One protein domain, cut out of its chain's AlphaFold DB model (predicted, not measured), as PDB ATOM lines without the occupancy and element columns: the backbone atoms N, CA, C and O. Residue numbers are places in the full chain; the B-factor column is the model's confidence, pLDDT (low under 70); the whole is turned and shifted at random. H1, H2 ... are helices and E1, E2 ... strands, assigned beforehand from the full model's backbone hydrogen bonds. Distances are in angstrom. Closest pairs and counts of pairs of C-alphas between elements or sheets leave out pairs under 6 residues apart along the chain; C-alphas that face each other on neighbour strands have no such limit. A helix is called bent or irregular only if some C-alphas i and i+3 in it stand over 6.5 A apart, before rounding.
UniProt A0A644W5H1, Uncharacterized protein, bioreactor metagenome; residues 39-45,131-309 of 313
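What this domain is: This is residues 39 to 45 and 131 to 309 of the 313 residues of an uncharacterized protein of bioreactor metagenome (UniProt A0A644W5H1). Two three-stranded sheets, E3 E4 E7 and E8 E9 E10, pack face to face with their strands crossed; the long helix H1 covers the first sheet's face away from the second, and the short helices H4 and H5 are on the second sheet's face away from the first. The strand pair E1 and E2 packs beside H1 and E3, while E5 and E6, paired with each other, make one end of the length together with H2, H3 and the looping residues 212 to 224. The printed part has 186 residues with five named helices and ten named strands, in the order E1 E2 H1 E3 E4 E5 H2 H3 E6 E7 H4 H5 E8 E9 E10; the class is mixed, helices and strands, and the four sheets, ordered E3 E4 E7, E8 E9 E10, E1 E2 and E5 E6, are antiparallel. The whole is compact, with a radius of gyration of the C-alphas of 17.1 A and spans of 54 by 40 by 27 A.

How they stand to each other: E4, residues 179 to 185, is the inner strand between E3, residues 169 to 176, and E7, residues 235 to 240. E3 and E4 form a hairpin, with N 171 and O 183 at 3.0 A, within hydrogen-bond range; E4 and E7 have N 182 and O 237 at 2.8 A. H1, residues 140 to 164, is on this sheet, the two making two layers, a helix on one face of a sheet; it runs along the strands over E7 at a height over the sheet of 10.9 A. On the local plane H1 stands at 2 degrees to E7. The second sheet is a meander, each strand the antiparallel neighbour of the one before: E8, residues 273 to 281, E9, residues 287 to 293, and E10, residues 299 to 304, with N 280 and O 288 at 2.9 A and N 291 and O 301 at 2.8 A. It is strongly twisted, and the two sheets form a sandwich, two sheets face to face, their strands at 44 degrees; the closest C-alphas of E7 and E8, Gly 236 and Phe 279, are 4.3 A apart. H4, residues 249 to 252, and H5, residues 258 to 266, are on the same face of the second sheet, each at a height over the sheet of 8.5 A; H4 is over E8. E1, residues 39 to 45, pairs with E2, residues 131 to 136, with N 42 and O 132 at 2.9 A; the closest C-alphas of E2 and H1, Ile 135 and Ala 143, are 5.7 A apart. E5, residues 189 to 195, pairs with E6, residues 225 to 232, with N 194 and O 226 at 2.7 A. H3, residues 202 to 211, touches H1 through residues 153 to 156 of H1 alone, about perpendicular at 82 degrees, the closest C-alphas being those of Val 156 and Val 208, 5.8 A apart. H2, residues 196 to 200, and H3 only just touch, only at the corner by their link, with 3 pairs of C-alphas within 8 A. Every O i to N i+4 pair is within hydrogen-bond range in H2 and H5, 19 of 21 are in H1 and 5 of 6 in H3, and H4 is too short for such a pair.

Where its parts are: E1 begins at C-alpha 39, (261.567, 275.184, 317.664). H1 is 34.9 A from first to last C-alpha, beginning at C-alpha 140, (259.399, 264.008, 309.888); it is irregular, with C-alphas 160 and 163 9.4 A apart, and has a kink of 49 degrees near residue 158. E3 is 21.2 A long, E4 19.9 A, E8 19.2 A and E9 19.3 A. E6 and E8 each bend by 72 degrees, at residues 229 and 276. E10 ends at C-alpha 304, (240.931, 290.988, 315.170).

The domain as a whole: The two C-alphas farthest apart, Asn 177 and Ala 221, are 53.9 A apart. Residues 46 to 130 are not printed, and C-alphas 45 and 131 are 8.5 A apart across this cut. The link from H3 to E6, 13 residues, is long. The mean pLDDT of the printed part is 92.1, and residues 221 and 256 are under 70.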
ATOM      1  N   ILE A  39     261.198 274.069 318.540       95.94
ATOM      2  CA  ILE A  39     261.567 275.184 317.664       95.94
ATOM      3  C   ILE A  39     263.030 275.531 317.905       95.94
ATOM      4  O   ILE A  39     263.401 275.856 319.030       95.94
ATOM      5  N   ASN A  40     263.827 275.529 316.840       95.94
ATOM      6  CA  ASN A  40     265.164 276.111 316.846       95.94
ATOM      7  C   ASN A  40     265.156 277.358 315.969       95.94
ATOM      8  O   ASN A  40     264.733 277.301 314.819       95.94
ATOM      9  N   TYR A  41     265.624 278.486 316.494       95.50
ATOM     10  CA  TYR A  41     265.729 279.707 315.704       95.50
ATOM     11  C   TYR A  41     267.049 279.751 314.947       95.50
ATOM     12  O   TYR A  41     268.123 279.649 315.541       95.50
ATOM     13  N   VAL A  42     266.953 279.969 313.640       94.50
ATOM     14  CA  VAL A  42     268.088 280.346 312.807       94.50
ATOM     15  C   VAL A  42     268.160 281.864 312.772       94.50
ATOM     16  O   VAL A  42     267.165 282.535 312.497       94.50
ATOM     17  N   ASN A  43     269.348 282.393 313.049       93.19
ATOM     18  CA  ASN A  43     269.631 283.819 313.024       93.19
ATOM     19  C   ASN A  43     270.749 284.072 312.014       93.19
ATOM     20  O   ASN A  43     271.843 283.531 312.156       93.19
ATOM     21  N   ASP A  44     270.468 284.901 311.018       88.50
ATOM     22  CA  ASP A  44     271.455 285.432 310.083       88.50
ATOM     23  C   ASP A  44     271.515 286.950 310.258       88.50
ATOM     24  O   ASP A  44     270.486 287.606 310.443       88.50
ATOM     25  N   SER A  45     272.712 287.522 310.238       89.31
ATOM     26  CA  SER A  45     272.887 288.960 310.381       89.31
ATOM     27  C   SER A  45     274.024 289.463 309.515       89.31
ATOM     28  O   SER A  45     275.120 288.906 309.533       89.31
ATOM     29  N   THR A 131     265.660 286.435 311.304       94.50
ATOM     30  CA  THR A 131     265.405 285.370 312.280       94.50
ATOM     31  C   THR A 131     264.222 284.539 311.805       94.50
ATOM     32  O   THR A 131     263.200 285.124 311.446       94.50
ATOM     33  N   TYR A 132     264.321 283.211 311.811       94.19
ATOM     34  CA  TYR A 132     263.210 282.323 311.447       94.19
ATOM     35  C   TYR A 132     263.287 280.970 312.169       94.19
ATOM     36  O   TYR A 132     264.379 280.524 312.525       94.19
ATOM     37  N   PRO A 133     262.142 280.310 312.414       95.31
ATOM     38  CA  PRO A 133     262.105 279.028 313.095       95.31
ATOM     39  C   PRO A 133     262.409 277.866 312.142       95.31
ATOM     40  O   PRO A 133     262.026 277.873 310.975       95.31
ATOM     41  N   GLN A 134     263.043 276.835 312.687       96.00
ATOM     42  CA  GLN A 134     263.082 275.477 312.160       96.00
ATOM     43  C   GLN A 134     262.325 274.559 313.118       96.00
ATOM     44  O   GLN A 134     262.531 274.603 314.336       96.00
ATOM     45  N   ILE A 135     261.427 273.756 312.558       96.31
ATOM     46  CA  ILE A 135     260.465 272.949 313.306       96.31
ATOM     47  C   ILE A 135     260.937 271.501 313.402       96.31
ATOM     48  O   ILE A 135     261.302 270.890 312.399       96.31
ATOM     49  N   TYR A 136     260.884 270.961 314.620       94.81
ATOM     50  CA  TYR A 136     261.274 269.599 314.992       94.81
ATOM     51  C   TYR A 136     260.284 268.998 316.003       94.81
ATOM     52  O   TYR A 136     259.342 269.651 316.451       94.81
ATOM     53  N   GLY A 137     260.507 267.748 316.421       92.12
ATOM     54  CA  GLY A 137     259.732 267.113 317.498       92.12
ATOM     55  C   GLY A 137     258.296 266.731 317.118       92.12
ATOM     56  O   GLY A 137     257.492 266.446 317.999       92.12
ATOM     57  N   VAL A 138     257.993 266.722 315.820       94.12
ATOM     58  CA  VAL A 138     256.787 266.153 315.198       94.12
ATOM     59  C   VAL A 138     257.211 265.075 314.197       94.12
ATOM     60  O   VAL A 138     258.409 264.838 314.028       94.12
ATOM     61  N   ALA A 139     256.262 264.397 313.547       94.62
ATOM     62  CA  ALA A 139     256.594 263.447 312.485       94.62
ATOM     63  C   ALA A 139     257.427 264.131 311.380       94.62
ATOM     64  O   ALA A 139     257.168 265.282 311.034       94.62
ATOM     65  N   GLU A 140     258.423 263.435 310.832       94.75
ATOM     66  CA  GLU A 140     259.399 264.008 309.888       94.75
ATOM     67  C   GLU A 140     258.720 264.642 308.667       94.75
ATOM     68  O   GLU A 140     258.905 265.822 308.386       94.75
ATOM     69  N   ASN A 141     257.779 263.924 308.053       95.50
ATOM     70  CA  ASN A 141     256.976 264.425 306.937       95.50
ATOM     71  C   ASN A 141     256.119 265.663 307.280       95.50
ATOM     72  O   ASN A 141     255.735 266.412 306.383       95.50
ATOM     73  N   VAL A 142     255.762 265.861 308.552       97.06
ATOM     74  CA  VAL A 142     255.058 267.061 309.033       97.06
ATOM     75  C   VAL A 142     256.041 268.219 309.175       97.06
ATOM     76  O   VAL A 142     255.748 269.320 308.706       97.06
ATOM     77  N   ALA A 143     257.205 267.973 309.781       96.75
ATOM     78  CA  ALA A 143     258.264 268.968 309.917       96.75
ATOM     79  C   ALA A 143     258.730 269.475 308.543       96.75
ATOM     80  O   ALA A 143     258.818 270.685 308.349       96.75
ATOM     81  N   ASP A 144     258.933 268.579 307.576       97.44
ATOM     82  CA  ASP A 144     259.360 268.923 306.216       97.44
ATOM     83  C   ASP A 144     258.362 269.834 305.501       97.44
ATOM     84  O   ASP A 144     258.758 270.825 304.891       97.44
ATOM     85  N   LYS A 145     257.056 269.560 305.619       97.56
ATOM     86  CA  LYS A 145     256.008 270.416 305.038       97.56
ATOM     87  C   LYS A 145     256.023 271.821 305.636       97.56
ATOM     88  O   LYS A 145     255.968 272.802 304.899       97.56
ATOM     89  N   ILE A 146     256.102 271.920 306.965       98.31
ATOM     90  CA  ILE A 146     256.094 273.212 307.663       98.31
ATOM     91  C   ILE A 146     257.366 274.001 307.333       98.31
ATOM     92  O   ILE A 146     257.292 275.174 306.970       98.31
ATOM     93  N   ASN A 147     258.531 273.353 307.415       98.00
ATOM     94  CA  ASN A 147     259.811 273.970 307.087       98.00
ATOM     95  C   ASN A 147     259.872 274.378 305.607       98.00
ATOM     96  O   ASN A 147     260.377 275.458 305.310       98.00
ATOM     97  N   GLY A 148     259.308 273.580 304.697       97.94
ATOM     98  CA  GLY A 148     259.170 273.923 303.281       97.94
ATOM     99  C   GLY A 148     258.364 275.205 303.064       97.94
ATOM    100  O   GLY A 148     258.812 276.097 302.350       97.94
ATOM    101  N   GLU A 149     257.229 275.363 303.749       97.69
ATOM    102  CA  GLU A 149     256.415 276.583 303.650       97.69
ATOM    103  C   GLU A 149     257.125 277.814 304.240       97.69
ATOM    104  O   GLU A 149     257.061 278.908 303.676       97.69
ATOM    105  N   ILE A 150     257.879 277.641 305.332       97.62
ATOM    106  CA  ILE A 150     258.750 278.697 305.872       97.62
ATOM    107  C   ILE A 150     259.813 279.092 304.833       97.62
ATOM    108  O   ILE A 150     260.040 280.282 304.616       97.62
ATOM    109  N   GLN A 151     260.439 278.128 304.148       96.94
ATOM    110  CA  GLN A 151     261.417 278.418 303.090       96.94
ATOM    111  C   GLN A 151     260.788 279.105 301.869       96.94
ATOM    112  O   GLN A 151     261.426 279.980 301.278       96.94
ATOM    113  N   ASN A 152     259.538 278.787 301.522       97.19
ATOM    114  CA  ASN A 152     258.798 279.485 300.467       97.19
ATOM    115  C   ASN A 152     258.630 280.973 300.809       97.19
ATOM    116  O   ASN A 152     258.983 281.837 300.002       97.19
ATOM    117  N   TYR A 153     258.184 281.278 302.035       97.62
ATOM    118  CA  TYR A 153     258.095 282.657 302.521       97.62
ATOM    119  C   TYR A 153     259.464 283.358 302.491       97.62
ATOM    120  O   TYR A 153     259.585 284.465 301.965       97.62
ATOM    121  N   LEU A 154     260.518 282.710 303.006       96.50
ATOM    122  CA  LEU A 154     261.869 283.285 303.039       96.50
ATOM    123  C   LEU A 154     262.430 283.554 301.637       96.50
ATOM    124  O   LEU A 154     263.171 284.520 301.449       96.50
ATOM    125  N   SER A 155     262.074 282.728 300.654       96.50
ATOM    126  CA  SER A 155     262.466 282.922 299.255       96.50
ATOM    127  C   SER A 155     261.816 284.175 298.667       96.50
ATOM    128  O   SER A 155     262.515 285.004 298.082       96.50
ATOM    129  N   VAL A 156     260.515 284.384 298.908       97.25
ATOM    130  CA  VAL A 156     259.823 285.623 298.508       97.25
ATOM    131  C   VAL A 156     260.371 286.833 299.257       97.25
ATOM    132  O   VAL A 156     260.637 287.860 298.635       97.25
ATOM    133  N   PHE A 157     260.624 286.715 300.563       96.38
ATOM    134  CA  PHE A 157     261.260 287.773 301.345       96.38
ATOM    135  C   PHE A 157     262.582 288.214 300.706       96.38
ATOM    136  O   PHE A 157     262.750 289.397 300.412       96.38
ATOM    137  N   LYS A 158     263.492 287.269 300.421       94.00
ATOM    138  CA  LYS A 158     264.792 287.545 299.785       94.00
ATOM    139  C   LYS A 158     264.638 288.195 298.410       94.00
ATOM    140  O   LYS A 158     265.352 289.152 298.118       94.00
ATOM    141  N   TYR A 159     263.691 287.728 297.597       94.94
ATOM    142  CA  TYR A 159     263.397 288.316 296.288       94.94
ATOM    143  C   TYR A 159     262.913 289.772 296.389       94.94
ATOM    144  O   TYR A 159     263.414 290.656 295.688       94.94
ATOM    145  N   VAL A 160     261.965 290.056 297.287       94.88
ATOM    146  CA  VAL A 160     261.381 291.398 297.441       94.88
ATOM    147  C   VAL A 160     262.409 292.386 297.992       94.88
ATOM    148  O   VAL A 160     262.502 293.515 297.505       94.88
ATOM    149  N   VAL A 161     263.213 291.983 298.980       92.25
ATOM    150  CA  VAL A 161     264.215 292.876 299.585       92.25
ATOM    151  C   VAL A 161     265.475 293.017 298.727       92.25
ATOM    152  O   VAL A 161     266.138 294.058 298.800       92.25
ATOM    153  N   GLY A 162     265.798 292.017 297.907       89.50
ATOM    154  CA  GLY A 162     266.974 292.014 297.042       89.50
ATOM    155  C   GLY A 162     268.303 292.104 297.814       89.50
ATOM    156  O   GLY A 162     268.335 291.921 299.036       89.50
ATOM    157  N   PRO A 163     269.414 292.453 297.140       86.06
ATOM    158  CA  PRO A 163     270.747 292.519 297.749       86.06
ATOM    159  C   PRO A 163     270.865 293.630 298.795       86.06
ATOM    160  O   PRO A 163     271.741 293.600 299.653       86.06
ATOM    161  N   VAL A 164     269.961 294.611 298.757       86.62
ATOM    162  CA  VAL A 164     269.912 295.659 299.771       86.62
ATOM    163  C   VAL A 164     269.514 295.072 301.117       86.62
ATOM    164  O   VAL A 164     269.943 295.620 302.117       86.62
ATOM    165  N   GLY A 165     268.749 293.976 301.178       86.44
ATOM    166  CA  GLY A 165     268.323 293.324 302.417       86.44
ATOM    167  C   GLY A 165     267.260 294.098 303.208       86.44
ATOM    168  O   GLY A 165     266.860 295.222 302.864       86.44
ATOM    169  N   ASN A 166     266.789 293.495 304.303       90.50
ATOM    170  CA  ASN A 166     265.876 294.103 305.273       90.50
ATOM    171  C   ASN A 166     265.916 293.348 306.611       90.50
ATOM    172  O   ASN A 166     266.500 292.270 306.684       90.50
ATOM    173  N   ASN A 167     265.306 293.910 307.655       93.12
ATOM    174  CA  ASN A 167     265.089 293.169 308.898       93.12
ATOM    175  C   ASN A 167     263.893 292.234 308.744       93.12
ATOM    176  O   ASN A 167     262.836 292.682 308.310       93.12
ATOM    177  N   LEU A 168     264.053 290.986 309.171       95.75
ATOM    178  CA  LEU A 168     262.964 290.035 309.334       95.75
ATOM    179  C   LEU A 168     263.011 289.483 310.751       95.75
ATOM    180  O   LEU A 168     263.951 288.775 311.118       95.75
ATOM    181  N   HIS A 169     261.996 289.815 311.537       94.62
ATOM    182  CA  HIS A 169     261.770 289.207 312.833       94.62
ATOM    183  C   HIS A 169     260.704 288.128 312.703       94.62
ATOM    184  O   HIS A 169     259.682 288.332 312.051       94.62
ATOM    185  N   CYS A 170     260.938 286.982 313.326       95.44
ATOM    186  CA  CYS A 170     259.956 285.920 313.366       95.44
ATOM    187  C   CYS A 170     259.784 285.421 314.789       95.44
ATOM    188  O   CYS A 170     260.763 285.142 315.482       95.44
ATOM    189  N   ARG A 171     258.528 285.255 315.194       95.00
ATOM    190  CA  ARG A 171     258.159 284.714 316.498       95.00
ATOM    191  C   ARG A 171     257.102 283.635 316.353       95.00
ATOM    192  O   ARG A 171     256.218 283.721 315.506       95.00
ATOM    193  N   VAL A 172     257.201 282.615 317.191       97.19
ATOM    194  CA  VAL A 172     256.129 281.638 317.363       97.19
ATOM    195  C   VAL A 172     255.155 282.236 318.363       97.19
ATOM    196  O   VAL A 172     255.534 282.510 319.495       97.19
ATOM    197  N   THR A 173     253.926 282.479 317.929       97.25
ATOM    198  CA  THR A 173     252.883 283.121 318.737       97.25
ATOM    199  C   THR A 173     251.960 282.104 319.404       97.25
ATOM    200  O   THR A 173     251.283 282.433 320.371       97.25
ATOM    201  N   TYR A 174     251.949 280.856 318.923       97.44
ATOM    202  CA  TYR A 174     251.205 279.755 319.533       97.44
ATOM    203  C   TYR A 174     251.867 278.409 319.206       97.44
ATOM    204  O   TYR A 174     252.259 278.177 318.068       97.44
ATOM    205  N   ASN A 175     252.006 277.506 320.179       96.62
ATOM    206  CA  ASN A 175     252.589 276.169 319.973       96.62
ATOM    207  C   ASN A 175     252.063 275.183 321.023       96.62
ATOM    208  O   ASN A 175     252.778 274.786 321.949       96.62
ATOM    209  N   LYS A 176     250.765 274.887 320.949       94.38
ATOM    210  CA  LYS A 176     250.032 274.040 321.901       94.38
ATOM    211  C   LYS A 176     248.878 273.353 321.170       94.38
ATOM    212  O   LYS A 176     248.501 273.764 320.080       94.38
ATOM    213  N   ASN A 177     248.296 272.316 321.769       92.94
ATOM    214  CA  ASN A 177     247.069 271.663 321.293       92.94
ATOM    215  C   ASN A 177     247.091 271.185 319.824       92.94
ATOM    216  O   ASN A 177     246.059 271.099 319.166       92.94
ATOM    217  N   ASN A 178     248.261 270.781 319.330       95.00
ATOM    218  CA  ASN A 178     248.529 270.404 317.939       95.00
ATOM    219  C   ASN A 178     248.419 271.563 316.939       95.00
ATOM    220  O   ASN A 178     248.257 271.319 315.750       95.00
ATOM    221  N   ILE A 179     248.532 272.806 317.392       97.12
ATOM    222  CA  ILE A 179     248.549 273.981 316.527       97.12
ATOM    223  C   ILE A 179     249.860 274.725 316.730       97.12
ATOM    224  O   ILE A 179     250.279 274.997 317.857       97.12
ATOM    225  N   LEU A 180     250.483 275.082 315.614       98.19
ATOM    226  CA  LEU A 180     251.630 275.973 315.564       98.19
ATOM    227  C   LEU A 180     251.233 277.241 314.822       98.19
ATOM    228  O   LEU A 180     250.774 277.156 313.689       98.19
ATOM    229  N   SER A 181     251.442 278.399 315.438       98.44
ATOM    230  CA  SER A 181     251.307 279.710 314.820       98.44
ATOM    231  C   SER A 181     252.636 280.455 314.866       98.44
ATOM    232  O   SER A 181     253.280 280.552 315.909       98.44
ATOM    233  N   ILE A 182     253.042 280.967 313.713       98.31
ATOM    234  CA  ILE A 182     254.270 281.707 313.465       98.31
ATOM    235  C   ILE A 182     253.873 283.054 312.869       98.31
ATOM    236  O   ILE A 182     253.006 283.122 312.003       98.31
ATOM    237  N   LEU A 183     254.530 284.121 313.294       98.00
ATOM    238  CA  LEU A 183     254.350 285.457 312.757       98.00
ATOM    239  C   LEU A 183     255.687 285.974 312.226       98.00
ATOM    240  O   LEU A 183     256.701 285.920 312.924       98.00
ATOM    241  N   PHE A 184     255.670 286.473 310.994       97.56
ATOM    242  CA  PHE A 184     256.777 287.164 310.345       97.56
ATOM    243  C   PHE A 184     256.504 288.665 310.293       97.56
ATOM    244  O   PHE A 184     255.445 289.098 309.838       97.56
ATOM    245  N   GLU A 185     257.483 289.456 310.720       95.06
ATOM    246  CA  GLU A 185     257.406 290.909 310.806       95.06
ATOM    247  C   GLU A 185     258.641 291.527 310.146       95.06
ATOM    248  O   GLU A 185     259.785 291.248 310.507       95.06
ATOM    249  N   SER A 186     258.412 292.393 309.164       94.69
ATOM    250  CA  SER A 186     259.460 293.126 308.455       94.69
ATOM    251  C   SER A 186     258.972 294.547 308.186       94.69
ATOM    252  O   SER A 186     257.791 294.723 307.869       94.69
ATOM    253  N   PRO A 187     259.853 295.565 308.236       93.25
ATOM    254  CA  PRO A 187     259.548 296.872 307.668       93.25
ATOM    255  C   PRO A 187     259.144 296.729 306.199       93.25
ATOM    256  O   PRO A 187     259.680 295.869 305.493       93.25
ATOM    257  N   PHE A 188     258.243 297.587 305.731       92.88
ATOM    258  CA  PHE A 188     257.860 297.601 304.325       92.88
ATOM    259  C   PHE A 188     259.015 298.041 303.422       92.88
ATOM    260  O   PHE A 188     259.957 298.722 303.847       92.88
ATOM    261  N   VAL A 189     258.942 297.637 302.159       92.19
ATOM    262  CA  VAL A 189     259.869 298.068 301.114       92.19
ATOM    263  C   VAL A 189     259.191 299.140 300.273       92.19
ATOM    264  O   VAL A 189     258.155 298.884 299.669       92.19
ATOM    265  N   SER A 190     259.781 300.332 300.238       89.00
ATOM    266  CA  SER A 190     259.319 301.436 299.395       89.00
ATOM    267  C   SER A 190     259.898 301.364 297.990       89.00
ATOM    268  O   SER A 190     261.076 301.022 297.839       89.00
ATOM    269  N   TYR A 191     259.102 301.769 297.000       87.38
ATOM    270  CA  TYR A 191     259.521 301.970 295.608       87.38
ATOM    271  C   TYR A 191     260.296 300.771 295.040       87.38
ATOM    272  O   TYR A 191     261.371 300.921 294.452       87.38
ATOM    273  N   ARG A 192     259.786 299.553 295.267       89.56
ATOM    274  CA  ARG A 192     260.400 298.328 294.743       89.56
ATOM    275  C   ARG A 192     260.101 298.221 293.255       89.56
ATOM    276  O   ARG A 192     258.945 298.156 292.857       89.56
ATOM    277  N   ILE A 193     261.158 298.158 292.459       88.94
ATOM    278  CA  ILE A 193     261.087 297.884 291.025       88.94
ATOM    279  C   ILE A 193     260.924 296.373 290.821       88.94
ATOM    280  O   ILE A 193     261.657 295.619 291.436       88.94
ATOM    281  N   TYR A 194     260.016 295.912 289.974       91.50
ATOM    282  CA  TYR A 194     259.835 294.514 289.590       91.50
ATOM    283  C   TYR A 194     260.028 294.378 288.070       91.50
ATOM    284  O   TYR A 194     259.451 295.174 287.318       91.50
ATOM    285  N   PRO A 195     260.826 293.407 287.587       91.00
ATOM    286  CA  PRO A 195     260.923 293.113 286.160       91.00
ATOM    287  C   PRO A 195     259.559 292.726 285.576       91.00
ATOM    288  O   PRO A 195     258.816 291.953 286.180       91.00
ATOM    289  N   LYS A 196     259.220 293.227 284.381       92.25
ATOM    290  CA  LYS A 196     257.965 292.846 283.705       92.25
ATOM    291  C   LYS A 196     257.909 291.351 283.400       92.25
ATOM    292  O   LYS A 196     256.828 290.780 283.433       92.25
ATOM    293  N   GLU A 197     259.048 290.722 283.122       93.94
ATOM    294  CA  GLU A 197     259.137 289.271 282.909       93.94
ATOM    295  C   GLU A 197     258.669 288.473 284.134       93.94
ATOM    296  O   GLU A 197     257.858 287.562 283.987       93.94
ATOM    297  N   ASP A 198     259.083 288.884 285.336       94.25
ATOM    298  CA  ASP A 198     258.684 288.253 286.594       94.25
ATOM    299  C   ASP A 198     257.191 288.451 286.861       94.25
ATOM    300  O   ASP A 198     256.493 287.514 287.232       94.25
ATOM    301  N   VAL A 199     256.687 289.672 286.645       94.25
ATOM    302  CA  VAL A 199     255.267 290.007 286.839       94.25
ATOM    303  C   VAL A 199     254.374 289.259 285.841       94.25
ATOM    304  O   VAL A 199     253.264 288.858 286.184       94.25
ATOM    305  N   ASN A 200     254.856 289.054 284.613       94.69
ATOM    306  CA  ASN A 200     254.139 288.322 283.568       94.69
ATOM    307  C   ASN A 200     254.223 286.797 283.745       94.69
ATOM    308  O   ASN A 200     253.419 286.071 283.159       94.69
ATOM    309  N   ASN A 201     255.161 286.297 284.552       96.81
ATOM    310  CA  ASN A 201     255.176 284.906 284.979       96.81
ATOM    311  C   ASN A 201     254.136 284.705 286.092       96.81
ATOM    312  O   ASN A 201     254.411 284.933 287.267       96.81
ATOM    313  N   ILE A 202     252.933 284.270 285.706       94.94
ATOM    314  CA  ILE A 202     251.772 284.146 286.602       94.94
ATOM    315  C   ILE A 202     252.086 283.281 287.829       94.94
ATOM    316  O   ILE A 202     251.786 283.694 288.944       94.94
ATOM    317  N   GLU A 203     252.727 282.122 287.650       95.38
ATOM    318  CA  GLU A 203     253.043 281.206 288.756       95.38
ATOM    319  C   GLU A 203     253.979 281.862 289.776       95.38
ATOM    320  O   GLU A 203     253.719 281.859 290.982       95.38
ATOM    321  N   PHE A 204     255.055 282.482 289.286       95.75
ATOM    322  CA  PHE A 204     256.002 283.187 290.137       95.75
ATOM    323  C   PHE A 204     255.347 284.384 290.835       95.75
ATOM    324  O   PHE A 204     255.488 284.564 292.048       95.75
ATOM    325  N   TRP A 205     254.605 285.195 290.084       96.75
ATOM    326  CA  TRP A 205     253.995 286.413 290.595       96.75
ATOM    327  C   TRP A 205     252.877 286.134 291.602       96.75
ATOM    328  O   TRP A 205     252.751 286.840 292.606       96.75
ATOM    329  N   ASP A 206     252.089 285.081 291.395       95.44
ATOM    330  CA  ASP A 206     251.089 284.635 292.362       95.44
ATOM    331  C   ASP A 206     251.745 284.117 293.642       95.44
ATOM    332  O   ASP A 206     251.273 284.436 294.735       95.44
ATOM    333  N   ASN A 207     252.888 283.431 293.547       95.50
ATOM    334  CA  ASN A 207     253.667 283.055 294.725       95.50
ATOM    335  C   ASN A 207     254.205 284.284 295.486       95.50
ATOM    336  O   ASN A 207     254.157 284.320 296.717       95.50
ATOM    337  N   VAL A 208     254.650 285.335 294.785       96.69
ATOM    338  CA  VAL A 208     255.025 286.610 295.425       96.69
ATOM    339  C   VAL A 208     253.824 287.221 296.152       96.69
ATOM    340  O   VAL A 208     253.924 287.523 297.342       96.69
ATOM    341  N   LYS A 209     252.670 287.349 295.483       95.25
ATOM    342  CA  LYS A 209     251.438 287.925 296.061       95.25
ATOM    343  C   LYS A 209     250.821 287.069 297.175       95.25
ATOM    344  O   LYS A 209     250.095 287.594 298.023       95.25
ATOM    345  N   LYS A 210     251.117 285.765 297.210       95.19
ATOM    346  CA  LYS A 210     250.722 284.873 298.309       95.19
ATOM    347  C   LYS A 210     251.332 285.340 299.629       95.19
ATOM    348  O   LYS A 210     250.619 285.419 300.619       95.19
ATOM    349  N   TYR A 211     252.620 285.687 299.651       96.94
ATOM    350  CA  TYR A 211     253.334 286.038 300.889       96.94
ATOM    351  C   TYR A 211     253.524 287.538 301.100       96.94
ATOM    352  O   TYR A 211     253.649 287.993 302.238       96.94
ATOM    353  N   CYS A 212     253.507 288.325 300.032       96.06
ATOM    354  CA  CYS A 212     253.774 289.755 300.051       96.06
ATOM    355  C   CYS A 212     252.548 290.525 299.565       96.06
ATOM    356  O   CYS A 212     251.960 290.192 298.541       96.06
ATOM    357  N   TYR A 213     252.180 291.591 300.270       96.12
ATOM    358  CA  TYR A 213     251.329 292.606 299.660       96.12
ATOM    359  C   TYR A 213     252.206 293.466 298.758       96.12
ATOM    360  O   TYR A 213     253.295 293.868 299.164       96.12
ATOM    361  N   VAL A 214     251.736 293.743 297.551       95.38
ATOM    362  CA  VAL A 214     252.393 294.632 296.595       95.38
ATOM    363  C   VAL A 214     251.350 295.664 296.192       95.38
ATOM    364  O   VAL A 214     250.274 295.286 295.727       95.38
ATOM    365  N   SER A 215     251.644 296.948 296.405       93.88
ATOM    366  CA  SER A 215     250.768 298.031 295.952       93.88
ATOM    367  C   SER A 215     250.586 297.974 294.429       93.88
ATOM    368  O   SER A 215     251.438 297.391 293.749       93.88
ATOM    369  N   PRO A 216     249.534 298.598 293.866       92.56
ATOM    370  CA  PRO A 216     249.342 298.651 292.423       92.56
ATOM    371  C   PRO A 216     250.630 299.041 291.693       92.56
ATOM    372  O   PRO A 216     251.324 299.982 292.085       92.56
ATOM    373  N   LEU A 217     250.965 298.258 290.670       92.81
ATOM    374  CA  LEU A 217     252.185 298.437 289.902       92.81
ATOM    375  C   LEU A 217     252.024 299.605 288.936       92.81
ATOM    376  O   LEU A 217     251.073 299.647 288.155       92.81
ATOM    377  N   ILE A 218     252.984 300.519 288.959       89.50
ATOM    378  CA  ILE A 218     253.004 301.689 288.091       89.50
ATOM    379  C   ILE A 218     254.098 301.489 287.041       89.50
ATOM    380  O   ILE A 218     255.223 301.085 287.352       89.50
ATOM    381  N   SER A 219     253.754 301.738 285.778       83.06
ATOM    382  CA  SER A 219     254.735 301.786 284.693       83.06
ATOM    383  C   SER A 219     255.304 303.193 284.612       83.06
ATOM    384  O   SER A 219     254.550 304.153 284.477       83.06
ATOM    385  N   ASP A 220     256.626 303.298 284.642       72.19
ATOM    386  CA  ASP A 220     257.340 304.528 284.300       72.19
ATOM    387  C   ASP A 220     257.897 304.430 282.864       72.19
ATOM    388  O   ASP A 220     257.654 303.447 282.154       72.19
ATOM    389  N   ALA A 221     258.663 305.431 282.429       62.03
ATOM    390  CA  ALA A 221     259.311 305.512 281.122       62.03
ATOM    391  C   ALA A 221     260.318 304.376 280.838       62.03
ATOM    392  O   ALA A 221     260.743 304.207 279.693       62.03
ATOM    393  N   GLN A 222     260.712 303.588 281.845       71.38
ATOM    394  CA  GLN A 222     261.571 302.422 281.646       71.38
ATOM    395  C   GLN A 222     260.759 301.235 281.081       71.38
ATOM    396  O   GLN A 222     259.865 300.719 281.754       71.38
ATOM    397  N   PRO A 223     261.070 300.739 279.867       74.88
ATOM    398  CA  PRO A 223     260.167 299.859 279.119       74.88
ATOM    399  C   PRO A 223     259.942 298.476 279.749       74.88
ATOM    400  O   PRO A 223     258.894 297.877 279.506       74.88
ATOM    401  N   ASN A 224     260.859 297.988 280.590       85.69
ATOM    402  CA  ASN A 224     260.893 296.589 281.044       85.69
ATOM    403  C   ASN A 224     260.661 296.392 282.546       85.69
ATOM    404  O   ASN A 224     260.789 295.273 283.043       85.69
ATOM    405  N   VAL A 225     260.312 297.449 283.272       86.88
ATOM    406  CA  VAL A 225     260.099 297.369 284.718       86.88
ATOM    407  C   VAL A 225     258.798 298.042 285.127       86.88
ATOM    408  O   VAL A 225     258.254 298.883 284.414       86.88
ATOM    409  N   LEU A 226     258.298 297.634 286.282       91.19
ATOM    410  CA  LEU A 226     257.177 298.243 286.982       91.19
ATOM    411  C   LEU A 226     257.643 298.587 288.390       91.19
ATOM    412  O   LEU A 226     258.519 297.905 288.910       91.19
ATOM    413  N   TYR A 227     257.078 299.598 289.036       89.06
ATOM    414  CA  TYR A 227     257.394 299.867 290.437       89.06
ATOM    415  C   TYR A 227     256.154 299.767 291.318       89.06
ATOM    416  O   TYR A 227     255.059 300.161 290.927       89.06
ATOM    417  N   ALA A 228     256.343 299.232 292.520       91.75
ATOM    418  CA  ALA A 228     255.382 299.302 293.605       91.75
ATOM    419  C   ALA A 228     255.863 300.345 294.608       91.75
ATOM    420  O   ALA A 228     256.984 300.254 295.115       91.75
ATOM    421  N   GLU A 229     255.016 301.313 294.935       90.31
ATOM    422  CA  GLU A 229     255.300 302.286 295.990       90.31
ATOM    423  C   GLU A 229     255.542 301.606 297.335       90.31
ATOM    424  O   GLU A 229     256.386 302.062 298.110       90.31
ATOM    425  N   ARG A 230     254.853 300.487 297.589       92.81
ATOM    426  CA  ARG A 230     254.972 299.737 298.832       92.81
ATOM    427  C   ARG A 230     254.863 298.232 298.627       92.81
ATOM    428  O   ARG A 230     254.053 297.733 297.849       92.81
ATOM    429  N   SER A 231     255.678 297.490 299.367       95.25
ATOM    430  CA  SER A 231     255.570 296.040 299.492       95.25
ATOM    431  C   SER A 231     255.690 295.618 300.957       95.25
ATOM    432  O   SER A 231     256.704 295.904 301.601       95.25
ATOM    433  N   ASP A 232     254.660 294.945 301.477       95.94
ATOM    434  CA  ASP A 232     254.575 294.528 302.880       95.94
ATOM    435  C   ASP A 232     254.789 293.027 303.016       95.94
ATOM    436  O   ASP A 232     254.107 292.212 302.393       95.94
ATOM    437  N   LEU A 233     255.716 292.672 303.901       95.69
ATOM    438  CA  LEU A 233     256.187 291.303 304.107       95.69
ATOM    439  C   LEU A 233     255.670 290.686 305.416       95.69
ATOM    440  O   LEU A 233     256.099 289.599 305.786       95.69
ATOM    441  N   GLN A 234     254.763 291.363 306.130       95.12
ATOM    442  CA  GLN A 234     254.133 290.816 307.335       95.12
ATOM    443  C   GLN A 234     253.250 289.623 306.968       95.12
ATOM    444  O   GLN A 234     252.375 289.769 306.112       95.12
ATOM    445  N   TYR A 235     253.472 288.462 307.585       97.00
ATOM    446  CA  TYR A 235     252.748 287.242 307.228       97.00
ATOM    447  C   TYR A 235     252.541 286.317 308.423       97.00
ATOM    448  O   TYR A 235     253.450 286.115 309.229       97.00
ATOM    449  N   GLY A 236     251.344 285.746 308.526       97.88
ATOM    450  CA  GLY A 236     250.985 284.792 309.567       97.88
ATOM    451  C   GLY A 236     250.943 283.359 309.042       97.88
ATOM    452  O   GLY A 236     250.263 283.057 308.060       97.88
ATOM    453  N   LEU A 237     251.654 282.451 309.714       98.25
ATOM    454  CA  LEU A 237     251.647 281.027 309.430       98.25
ATOM    455  C   LEU A 237     251.010 280.181 310.558       98.25
ATOM    456  O   LEU A 237     251.663 279.948 311.562       98.25
ATOM    457  N   VAL A 238     249.798 279.623 310.386       98.38
ATOM    458  CA  VAL A 238     249.199 278.584 311.256       98.38
ATOM    459  C   VAL A 238     249.159 277.176 310.628       98.38
ATOM    460  O   VAL A 238     248.766 277.019 309.473       98.38
ATOM    461  N   PHE A 239     249.538 276.145 311.388       98.31
ATOM    462  CA  PHE A 239     249.575 274.741 310.959       98.31
ATOM    463  C   PHE A 239     248.944 273.790 311.977       98.31
ATOM    464  O   PHE A 239     249.072 273.996 313.184       98.31
ATOM    465  N   ASP A 240     248.358 272.702 311.476       97.00
ATOM    466  CA  ASP A 240     248.044 271.508 312.265       97.00
ATOM    467  C   ASP A 240     249.284 270.605 312.370       97.00
ATOM    468  O   ASP A 240     249.780 270.075 311.375       97.00
ATOM    469  N   LEU A 241     249.766 270.395 313.593       96.94
ATOM    470  CA  LEU A 241     250.949 269.594 313.907       96.94
ATOM    471  C   LEU A 241     250.734 268.081 313.753       96.94
ATOM    472  O   LEU A 241     251.711 267.334 313.791       96.94
ATOM    473  N   LYS A 242     249.497 267.601 313.573       94.31
ATOM    474  CA  LYS A 242     249.242 266.181 313.268       94.31
ATOM    475  C   LYS A 242     249.477 265.859 311.799       94.31
ATOM    476  O   LYS A 242     249.957 264.777 311.477       94.31
ATOM    477  N   THR A 243     249.111 266.779 310.910       95.19
ATOM    478  CA  THR A 243     249.079 266.540 309.457       95.19
ATOM    479  C   THR A 243     250.109 267.361 308.678       95.19
ATOM    480  O   THR A 243     250.424 267.034 307.526       95.19
ATOM    481  N   GLY A 244     250.634 268.427 309.289       94.88
ATOM    482  CA  GLY A 244     251.433 269.462 308.633       94.88
ATOM    483  C   GLY A 244     250.616 270.355 307.708       94.88
ATOM    484  O   GLY A 244     251.190 271.089 306.907       94.88
ATOM    485  N   LYS A 245     249.281 270.269 307.764       96.06
ATOM    486  CA  LYS A 245     248.394 271.041 306.900       96.06
ATOM    487  C   LYS A 245     248.439 272.517 307.297       96.06
ATOM    488  O   LYS A 245     248.306 272.860 308.473       96.06
ATOM    489  N   ARG A 246     248.570 273.375 306.286       96.75
ATOM    490  CA  ARG A 246     248.289 274.809 306.361       96.75
ATOM    491  C   ARG A 246     246.829 275.025 306.780       96.75
ATOM    492  O   ARG A 246     245.926 274.477 306.148       96.75
ATOM    493  N   LEU A 247     246.603 275.771 307.858       97.12
ATOM    494  CA  LEU A 247     245.256 276.130 308.300       97.12
ATOM    495  C   LEU A 247     244.857 277.499 307.744       97.12
ATOM    496  O   LEU A 247     245.710 278.306 307.374       97.12
ATOM    497  N   SER A 248     243.553 277.743 307.721       95.31
ATOM    498  CA  SER A 248     242.905 279.017 307.411       95.31
ATOM    499  C   SER A 248     242.189 279.554 308.653       95.31
ATOM    500  O   SER A 248     241.801 278.775 309.526       95.31
ATOM    501  N   TYR A 249     241.953 280.867 308.748       93.75
ATOM    502  CA  TYR A 249     241.195 281.415 309.884       93.75
ATOM    503  C   TYR A 249     239.770 280.835 309.938       93.75
ATOM    504  O   TYR A 249     239.190 280.689 311.011       93.75
ATOM    505  N   GLN A 250     239.219 280.446 308.781       92.00
ATOM    506  CA  GLN A 250     237.886 279.859 308.645       92.00
ATOM    507  C   GLN A 250     237.763 278.508 309.365       92.00
ATOM    508  O   GLN A 250     236.684 278.185 309.868       92.00
ATOM    509  N   ASP A 251     238.859 277.750 309.496       92.19
ATOM    510  CA  ASP A 251     238.875 276.492 310.253       92.19
ATOM    511  C   ASP A 251     238.473 276.710 311.727       92.19
ATOM    512  O   ASP A 251     237.902 275.817 312.365       92.19
ATOM    513  N   PHE A 252     238.684 277.925 312.243       91.69
ATOM    514  CA  PHE A 252     238.456 278.300 313.633       91.69
ATOM    515  C   PHE A 252     237.137 279.027 313.899       91.69
ATOM    516  O   PHE A 252     236.781 279.182 315.060       91.69
ATOM    517  N   MET A 253     236.380 279.452 312.889       88.12
ATOM    518  CA  MET A 253     235.131 280.197 313.117       88.12
ATOM    519  C   MET A 253     233.979 279.247 313.494       88.12
ATOM    520  O   MET A 253     233.885 278.139 312.952       88.12
ATOM    521  N   LEU A 254     233.111 279.646 314.438       81.25
ATOM    522  CA  LEU A 254     231.967 278.831 314.900       81.25
ATOM    523  C   LEU A 254     230.840 278.736 313.857       81.25
ATOM    524  O   LEU A 254     230.214 277.684 313.724       81.25
ATOM    525  N   HIS A 255     230.625 279.805 313.089       72.75
ATOM    526  CA  HIS A 255     229.611 279.914 312.038       72.75
ATOM    527  C   HIS A 255     230.238 280.506 310.766       72.75
ATOM    528  O   HIS A 255     231.318 281.092 310.831       72.75
ATOM    529  N   LYS A 256     229.600 280.342 309.597       66.69
ATOM    530  CA  LYS A 256     230.034 280.979 308.337       66.69
ATOM    531  C   LYS A 256     229.815 282.498 308.408       66.69
ATOM    532  O   LYS A 256     228.903 283.031 307.793       66.69
ATOM    533  N   GLN A 257     230.648 283.180 309.185       78.50
ATOM    534  CA  GLN A 257     230.603 284.618 309.472       78.50
ATOM    535  C   GLN A 257     231.175 285.457 308.329       78.50
ATOM    536  O   GLN A 257     231.850 286.457 308.543       78.50
ATOM    537  N   GLU A 258     230.932 285.026 307.093       82.19
ATOM    538  CA  GLU A 258     231.413 285.711 305.898       82.19
ATOM    539  C   GLU A 258     230.835 287.129 305.823       82.19
ATOM    540  O   GLU A 258     231.576 288.060 305.521       82.19
ATOM    541  N   GLU A 259     229.562 287.305 306.197       85.88
ATOM    542  CA  GLU A 259     228.914 288.620 306.269       85.88
ATOM    543  C   GLU A 259     229.557 289.520 307.330       85.88
ATOM    544  O   GLU A 259     229.920 290.649 307.026       85.88
ATOM    545  N   GLU A 260     229.780 289.024 308.549       88.12
ATOM    546  CA  GLU A 260     230.392 289.816 309.628       88.12
ATOM    547  C   GLU A 260     231.846 290.195 309.311       88.12
ATOM    548  O   GLU A 260     232.279 291.314 309.590       88.12
ATOM    549  N   VAL A 261     232.606 289.287 308.685       88.75
ATOM    550  CA  VAL A 261     233.960 289.584 308.198       88.75
ATOM    551  C   VAL A 261     233.906 290.631 307.086       88.75
ATOM    552  O   VAL A 261     234.695 291.574 307.119       88.75
ATOM    553  N   ALA A 262     232.976 290.520 306.133       87.62
ATOM    554  CA  ALA A 262     232.792 291.523 305.084       87.62
ATOM    555  C   ALA A 262     232.426 292.900 305.664       87.62
ATOM    556  O   ALA A 262     232.939 293.919 305.202       87.62
ATOM    557  N   ASP A 263     231.616 292.932 306.723       88.62
ATOM    558  CA  ASP A 263     231.211 294.156 307.417       88.62
ATOM    559  C   ASP A 263     232.368 294.808 308.197       88.62
ATOM    560  O   ASP A 263     232.440 296.030 308.338       88.62
ATOM    561  N   LEU A 264     233.324 294.014 308.690       88.62
ATOM    562  CA  LEU A 264     234.579 294.537 309.238       88.62
ATOM    563  C   LEU A 264     235.519 295.054 308.142       88.62
ATOM    564  O   LEU A 264     236.163 296.085 308.335       88.62
ATOM    565  N   LEU A 265     235.597 294.363 307.002       90.00
ATOM    566  CA  LEU A 265     236.435 294.771 305.871       90.00
ATOM    567  C   LEU A 265     235.945 296.075 305.238       90.00
ATOM    568  O   LEU A 265     236.764 296.939 304.933       90.00
ATOM    569  N   SER A 266     234.630 296.263 305.104       87.81
ATOM    570  CA  SER A 266     234.043 297.474 304.513       87.81
ATOM    571  C   SER A 266     234.445 298.751 305.262       87.81
ATOM    572  O   SER A 266     234.636 299.801 304.647       87.81
ATOM    573  N   LYS A 267     234.679 298.657 306.580       87.56
ATOM    574  CA  LYS A 267     235.166 299.764 307.425       87.56
ATOM    575  C   LYS A 267     236.604 300.182 307.108       87.56
ATOM    576  O   LYS A 267     236.991 301.298 307.446       87.56
ATOM    577  N   LEU A 268     237.392 299.304 306.486       84.31
ATOM    578  CA  LEU A 268     238.769 299.576 306.059       84.31
ATOM    579  C   LEU A 268     238.844 300.141 304.631       84.31
ATOM    580  O   LEU A 268     239.870 300.712 304.263       84.31
ATOM    581  N   GLY A 269     237.766 300.017 303.851       83.81
ATOM    582  CA  GLY A 269     237.659 300.498 302.475       83.81
ATOM    583  C   GLY A 269     237.113 299.434 301.522       83.81
ATOM    584  O   GLY A 269     237.211 298.237 301.774       83.81
ATOM    585  N   ASN A 270     236.549 299.872 300.394       82.06
ATOM    586  CA  ASN A 270     235.932 298.978 299.399       82.06
ATOM    587  C   ASN A 270     236.941 298.071 298.668       82.06
ATOM    588  O   ASN A 270     236.551 297.126 297.992       82.06
ATOM    589  N   ASP A 271     238.228 298.383 298.766       87.19
ATOM    590  CA  ASP A 271     239.349 297.662 298.172       87.19
ATOM    591  C   ASP A 271     240.102 296.786 299.190       87.19
ATOM    592  O   ASP A 271     241.103 296.150 298.845       87.19
ATOM    593  N   ALA A 272     239.634 296.753 300.443       90.81
ATOM    594  CA  ALA A 272     240.188 295.899 301.473       90.81
ATOM    595  C   ALA A 272     239.938 294.422 301.137       90.81
ATOM    596  O   ALA A 272     238.834 294.008 300.784       90.81
ATOM    597  N   SER A 273     240.976 293.605 301.269       91.44
ATOM    598  CA  SER A 273     240.932 292.178 300.964       91.44
ATOM    599  C   SER A 273     241.685 291.368 302.007       91.44
ATOM    600  O   SER A 273     242.692 291.802 302.572       91.44
ATOM    601  N   ILE A 274     241.192 290.162 302.262       91.94
ATOM    602  CA  ILE A 274     241.762 289.224 303.223       91.94
ATOM    603  C   ILE A 274     242.140 287.926 302.513       91.94
ATOM    604  O   ILE A 274     241.400 287.422 301.670       91.94
ATOM    605  N   GLN A 275     243.296 287.370 302.868       93.00
ATOM    606  CA  GLN A 275     243.687 286.018 302.476       93.00
ATOM    607  C   GLN A 275     243.413 285.091 303.659       93.00
ATOM    608  O   GLN A 275     243.923 285.329 304.754       93.00
ATOM    609  N   SER A 276     242.629 284.033 303.451       93.00
ATOM    610  CA  SER A 276     242.173 283.167 304.548       93.00
ATOM    611  C   SER A 276     243.302 282.462 305.296       93.00
ATOM    612  O   SER A 276     243.183 282.185 306.489       93.00
ATOM    613  N   GLU A 277     244.415 282.222 304.614       95.00
ATOM    614  CA  GLU A 277     245.607 281.602 305.176       95.00
ATOM    615  C   GLU A 277     246.571 282.617 305.810       95.00
ATOM    616  O   GLU A 277     247.481 282.192 306.508       95.00
ATOM    617  N   ASN A 278     246.404 283.931 305.626       96.50
ATOM    618  CA  ASN A 278     247.329 284.935 306.166       96.50
ATOM    619  C   ASN A 278     246.859 285.463 307.530       96.50
ATOM    620  O   ASN A 278     246.315 286.563 307.661       96.50
ATOM    621  N   PHE A 279     247.068 284.648 308.558       97.44
ATOM    622  CA  PHE A 279     246.655 284.951 309.921       97.44
ATOM    623  C   PHE A 279     247.577 284.290 310.937       97.44
ATOM    624  O   PHE A 279     248.363 283.398 310.611       97.44
ATOM    625  N   TYR A 280     247.473 284.727 312.182       97.69
ATOM    626  CA  TYR A 280     248.171 284.124 313.303       97.69
ATOM    627  C   TYR A 280     247.263 284.066 314.532       97.69
ATOM    628  O   TYR A 280     246.259 284.773 314.635       97.69
ATOM    629  N   ILE A 281     247.628 283.183 315.452       97.38
ATOM    630  CA  ILE A 281     246.965 282.994 316.737       97.38
ATOM    631  C   ILE A 281     247.893 283.544 317.812       97.38
ATOM    632  O   ILE A 281     249.079 283.206 317.825       97.38
ATOM    633  N   THR A 282     247.378 284.401 318.689       95.56
ATOM    634  CA  THR A 282     248.141 284.946 319.820       95.56
ATOM    635  C   THR A 282     248.247 283.931 320.960       95.56
ATOM    636  O   THR A 282     247.534 282.925 320.995       95.56
ATOM    637  N   GLU A 283     249.112 284.198 321.939       92.06
ATOM    638  CA  GLU A 283     249.210 283.362 323.143       92.06
ATOM    639  C   GLU A 283     247.885 283.317 323.925       92.06
ATOM    640  O   GLU A 283     247.531 282.269 324.475       92.06
ATOM    641  N   ASP A 284     247.118 284.410 323.865       92.19
ATOM    642  CA  ASP A 284     245.788 284.579 324.463       92.19
ATOM    643  C   ASP A 284     244.657 283.934 323.640       92.19
ATOM    644  O   ASP A 284     243.479 284.101 323.944       92.19
ATOM    645  N   LYS A 285     245.010 283.140 322.617       91.88
ATOM    646  CA  LYS A 285     244.089 282.450 321.698       91.88
ATOM    647  C   LYS A 285     243.226 283.386 320.846       91.88
ATOM    648  O   LYS A 285     242.170 282.977 320.370       91.88
ATOM    649  N   GLU A 286     243.681 284.608 320.611       93.75
ATOM    650  CA  GLU A 286     243.020 285.536 319.695       93.75
ATOM    651  C   GLU A 286     243.409 285.227 318.249       93.75
ATOM    652  O   GLU A 286     244.550 284.844 317.976       93.75
ATOM    653  N   ILE A 287     242.484 285.432 317.311       94.56
ATOM    654  CA  ILE A 287     242.720 285.249 315.875       94.56
ATOM    655  C   ILE A 287     242.919 286.610 315.229       94.56
ATOM    656  O   ILE A 287     241.987 287.408 315.117       94.56
ATOM    657  N   LYS A 288     244.144 286.855 314.769       95.62
ATOM    658  CA  LYS A 288     244.534 288.094 314.101       95.62
ATOM    659  C   LYS A 288     244.814 287.809 312.633       95.62
ATOM    660  O   LYS A 288     245.634 286.950 312.307       95.62
ATOM    661  N   VAL A 289     244.153 288.537 311.746       95.38
ATOM    662  CA  VAL A 289     244.276 288.380 310.291       95.38
ATOM    663  C   VAL A 289     244.910 289.617 309.673       95.38
ATOM    664  O   VAL A 289     244.673 290.735 310.130       95.38
ATOM    665  N   PHE A 290     245.705 289.430 308.623       95.44
ATOM    666  CA  PHE A 290     246.244 290.552 307.860       95.44
ATOM    667  C   PHE A 290     245.309 290.906 306.705       95.44
ATOM    668  O   PHE A 290     245.061 290.094 305.811       95.44
ATOM    669  N   VAL A 291     244.831 292.145 306.709       93.88
ATOM    670  CA  VAL A 291     243.991 292.726 305.662       93.88
ATOM    671  C   VAL A 291     244.845 293.643 304.805       93.88
ATOM    672  O   VAL A 291     245.554 294.499 305.328       93.88
ATOM    673  N   SER A 292     244.789 293.455 303.493       93.81
ATOM    674  CA  SER A 292     245.477 294.297 302.516       93.81
ATOM    675  C   SER A 292     244.520 295.350 301.966       93.81
ATOM    676  O   SER A 292     243.386 295.007 301.646       93.81
ATOM    677  N   HIS A 293     244.960 296.595 301.811       90.06
ATOM    678  CA  HIS A 293     244.170 297.659 301.184       90.06
ATOM    679  C   HIS A 293     245.063 298.608 300.369       90.06
ATOM    680  O   HIS A 293     246.256 298.731 300.643       90.06
ATOM    681  N   ASN A 294     244.489 299.276 299.366       85.81
ATOM    682  CA  ASN A 294     245.155 300.195 298.432       85.81
ATOM    683  C   ASN A 294     244.711 301.664 298.599       85.81
ATOM    684  O   ASN A 294     245.032 302.492 297.750       85.81
ATOM    685  N   GLY A 295     243.974 301.993 299.668       78.81
ATOM    686  CA  GLY A 295     243.578 303.368 300.003       78.81
ATOM    687  C   GLY A 295     244.760 304.314 300.288       78.81
ATOM    688  O   GLY A 295     245.911 304.001 300.022       78.81
ATOM    689  N   MET A 296     244.492 305.479 300.894       72.81
ATOM    690  CA  MET A 296     245.465 306.583 301.066       72.81
ATOM    691  C   MET A 296     246.799 306.195 301.745       72.81
ATOM    692  O   MET A 296     247.803 306.868 301.544       72.81
ATOM    693  N   ASN A 297     246.817 305.109 302.522       79.25
ATOM    694  CA  ASN A 297     248.028 304.507 303.079       79.25
ATOM    695  C   ASN A 297     248.055 303.013 302.728       79.25
ATOM    696  O   ASN A 297     247.694 302.210 303.585       79.25
ATOM    697  N   PRO A 298     248.437 302.629 301.496       86.50
ATOM    698  CA  PRO A 298     248.371 301.239 301.057       86.50
ATOM    699  C   PRO A 298     249.205 300.340 301.971       86.50
ATOM    700  O   PRO A 298     250.218 300.785 302.520       86.50
ATOM    701  N   GLY A 299     248.809 299.082 302.137       90.38
ATOM    702  CA  GLY A 299     249.554 298.140 302.967       90.38
ATOM    703  C   GLY A 299     248.711 297.045 303.599       90.38
ATOM    704  O   GLY A 299     247.543 296.842 303.265       90.38
ATOM    705  N   ARG A 300     249.341 296.340 304.540       92.81
ATOM    706  CA  ARG A 300     248.697 295.387 305.439       92.81
ATOM    707  C   ARG A 300     248.408 296.022 306.793       92.81
ATOM    708  O   ARG A 300     249.272 296.655 307.396       92.81
ATOM    709  N   VAL A 301     247.201 295.778 307.289       91.56
ATOM    710  CA  VAL A 301     246.766 296.093 308.651       91.56
ATOM    711  C   VAL A 301     246.284 294.823 309.339       91.56
ATOM    712  O   VAL A 301     245.870 293.868 308.686       91.56
ATOM    713  N   THR A 302     246.368 294.785 310.665       92.81
ATOM    714  CA  THR A 302     245.868 293.648 311.444       92.81
ATOM    715  C   THR A 302     244.419 293.896 311.846       92.81
ATOM    716  O   THR A 302     244.110 294.947 312.401       92.81
ATOM    717  N   LEU A 303     243.556 292.913 311.607       92.38
ATOM    718  CA  LEU A 303     242.177 292.878 312.080       92.38
ATOM    719  C   LEU A 303     242.025 291.745 313.102       92.38
ATOM    720  O   LEU A 303     242.598 290.666 312.939       92.38
ATOM    721  N   ASP A 304     241.266 291.994 314.163       91.94
ATOM    722  CA  ASP A 304     240.931 290.988 315.170       91.94
ATOM    723  C   ASP A 304     239.583 290.345 314.844       91.94
ATOM    724  O   ASP A 304     238.577 291.044 314.741       91.94
ATOM    725  N   LEU A 305     239.568 289.022 314.679       90.62
ATOM    726  CA  LEU A 305     238.348 288.255 314.412       90.62
ATOM    727  C   LEU A 305     237.810 287.528 315.650       90.62
ATOM    728  O   LEU A 305     236.784 286.858 315.574       90.62
ATOM    729  N   THR A 306     238.471 287.650 316.802       86.12
ATOM    730  CA  THR A 306     238.130 286.900 318.022       86.12
ATOM    731  C   THR A 306     236.717 287.205 318.511       86.12
ATOM    732  O   THR A 306     236.011 286.304 318.965       86.12
ATOM    733  N   SER A 307     236.274 288.458 318.365       81.75
ATOM    734  CA  SER A 307     234.937 288.912 318.768       81.75
ATOM    735  C   SER A 307     233.803 288.269 317.976       81.75
ATOM    736  O   SER A 307     232.667 288.295 318.438       81.75
ATOM    737  N   LEU A 308     234.095 287.707 316.801       81.88
ATOM    738  CA  LEU A 308     233.091 287.028 315.990       81.88
ATOM    739  C   LEU A 308     232.755 285.645 316.576       81.88
ATOM    740  O   LEU A 308     231.664 285.137 316.396       81.88
ATOM    741  N   GLY A 309     233.613 285.066 317.413       78.19
ATOM    742  CA  GLY A 309     233.331 283.797 318.077       78.19
ATOM    743  C   GLY A 309     234.067 282.640 317.416       78.19
ATOM    744  O   GLY A 309     233.772 282.191 316.306       78.19
TER     745      GLY A 309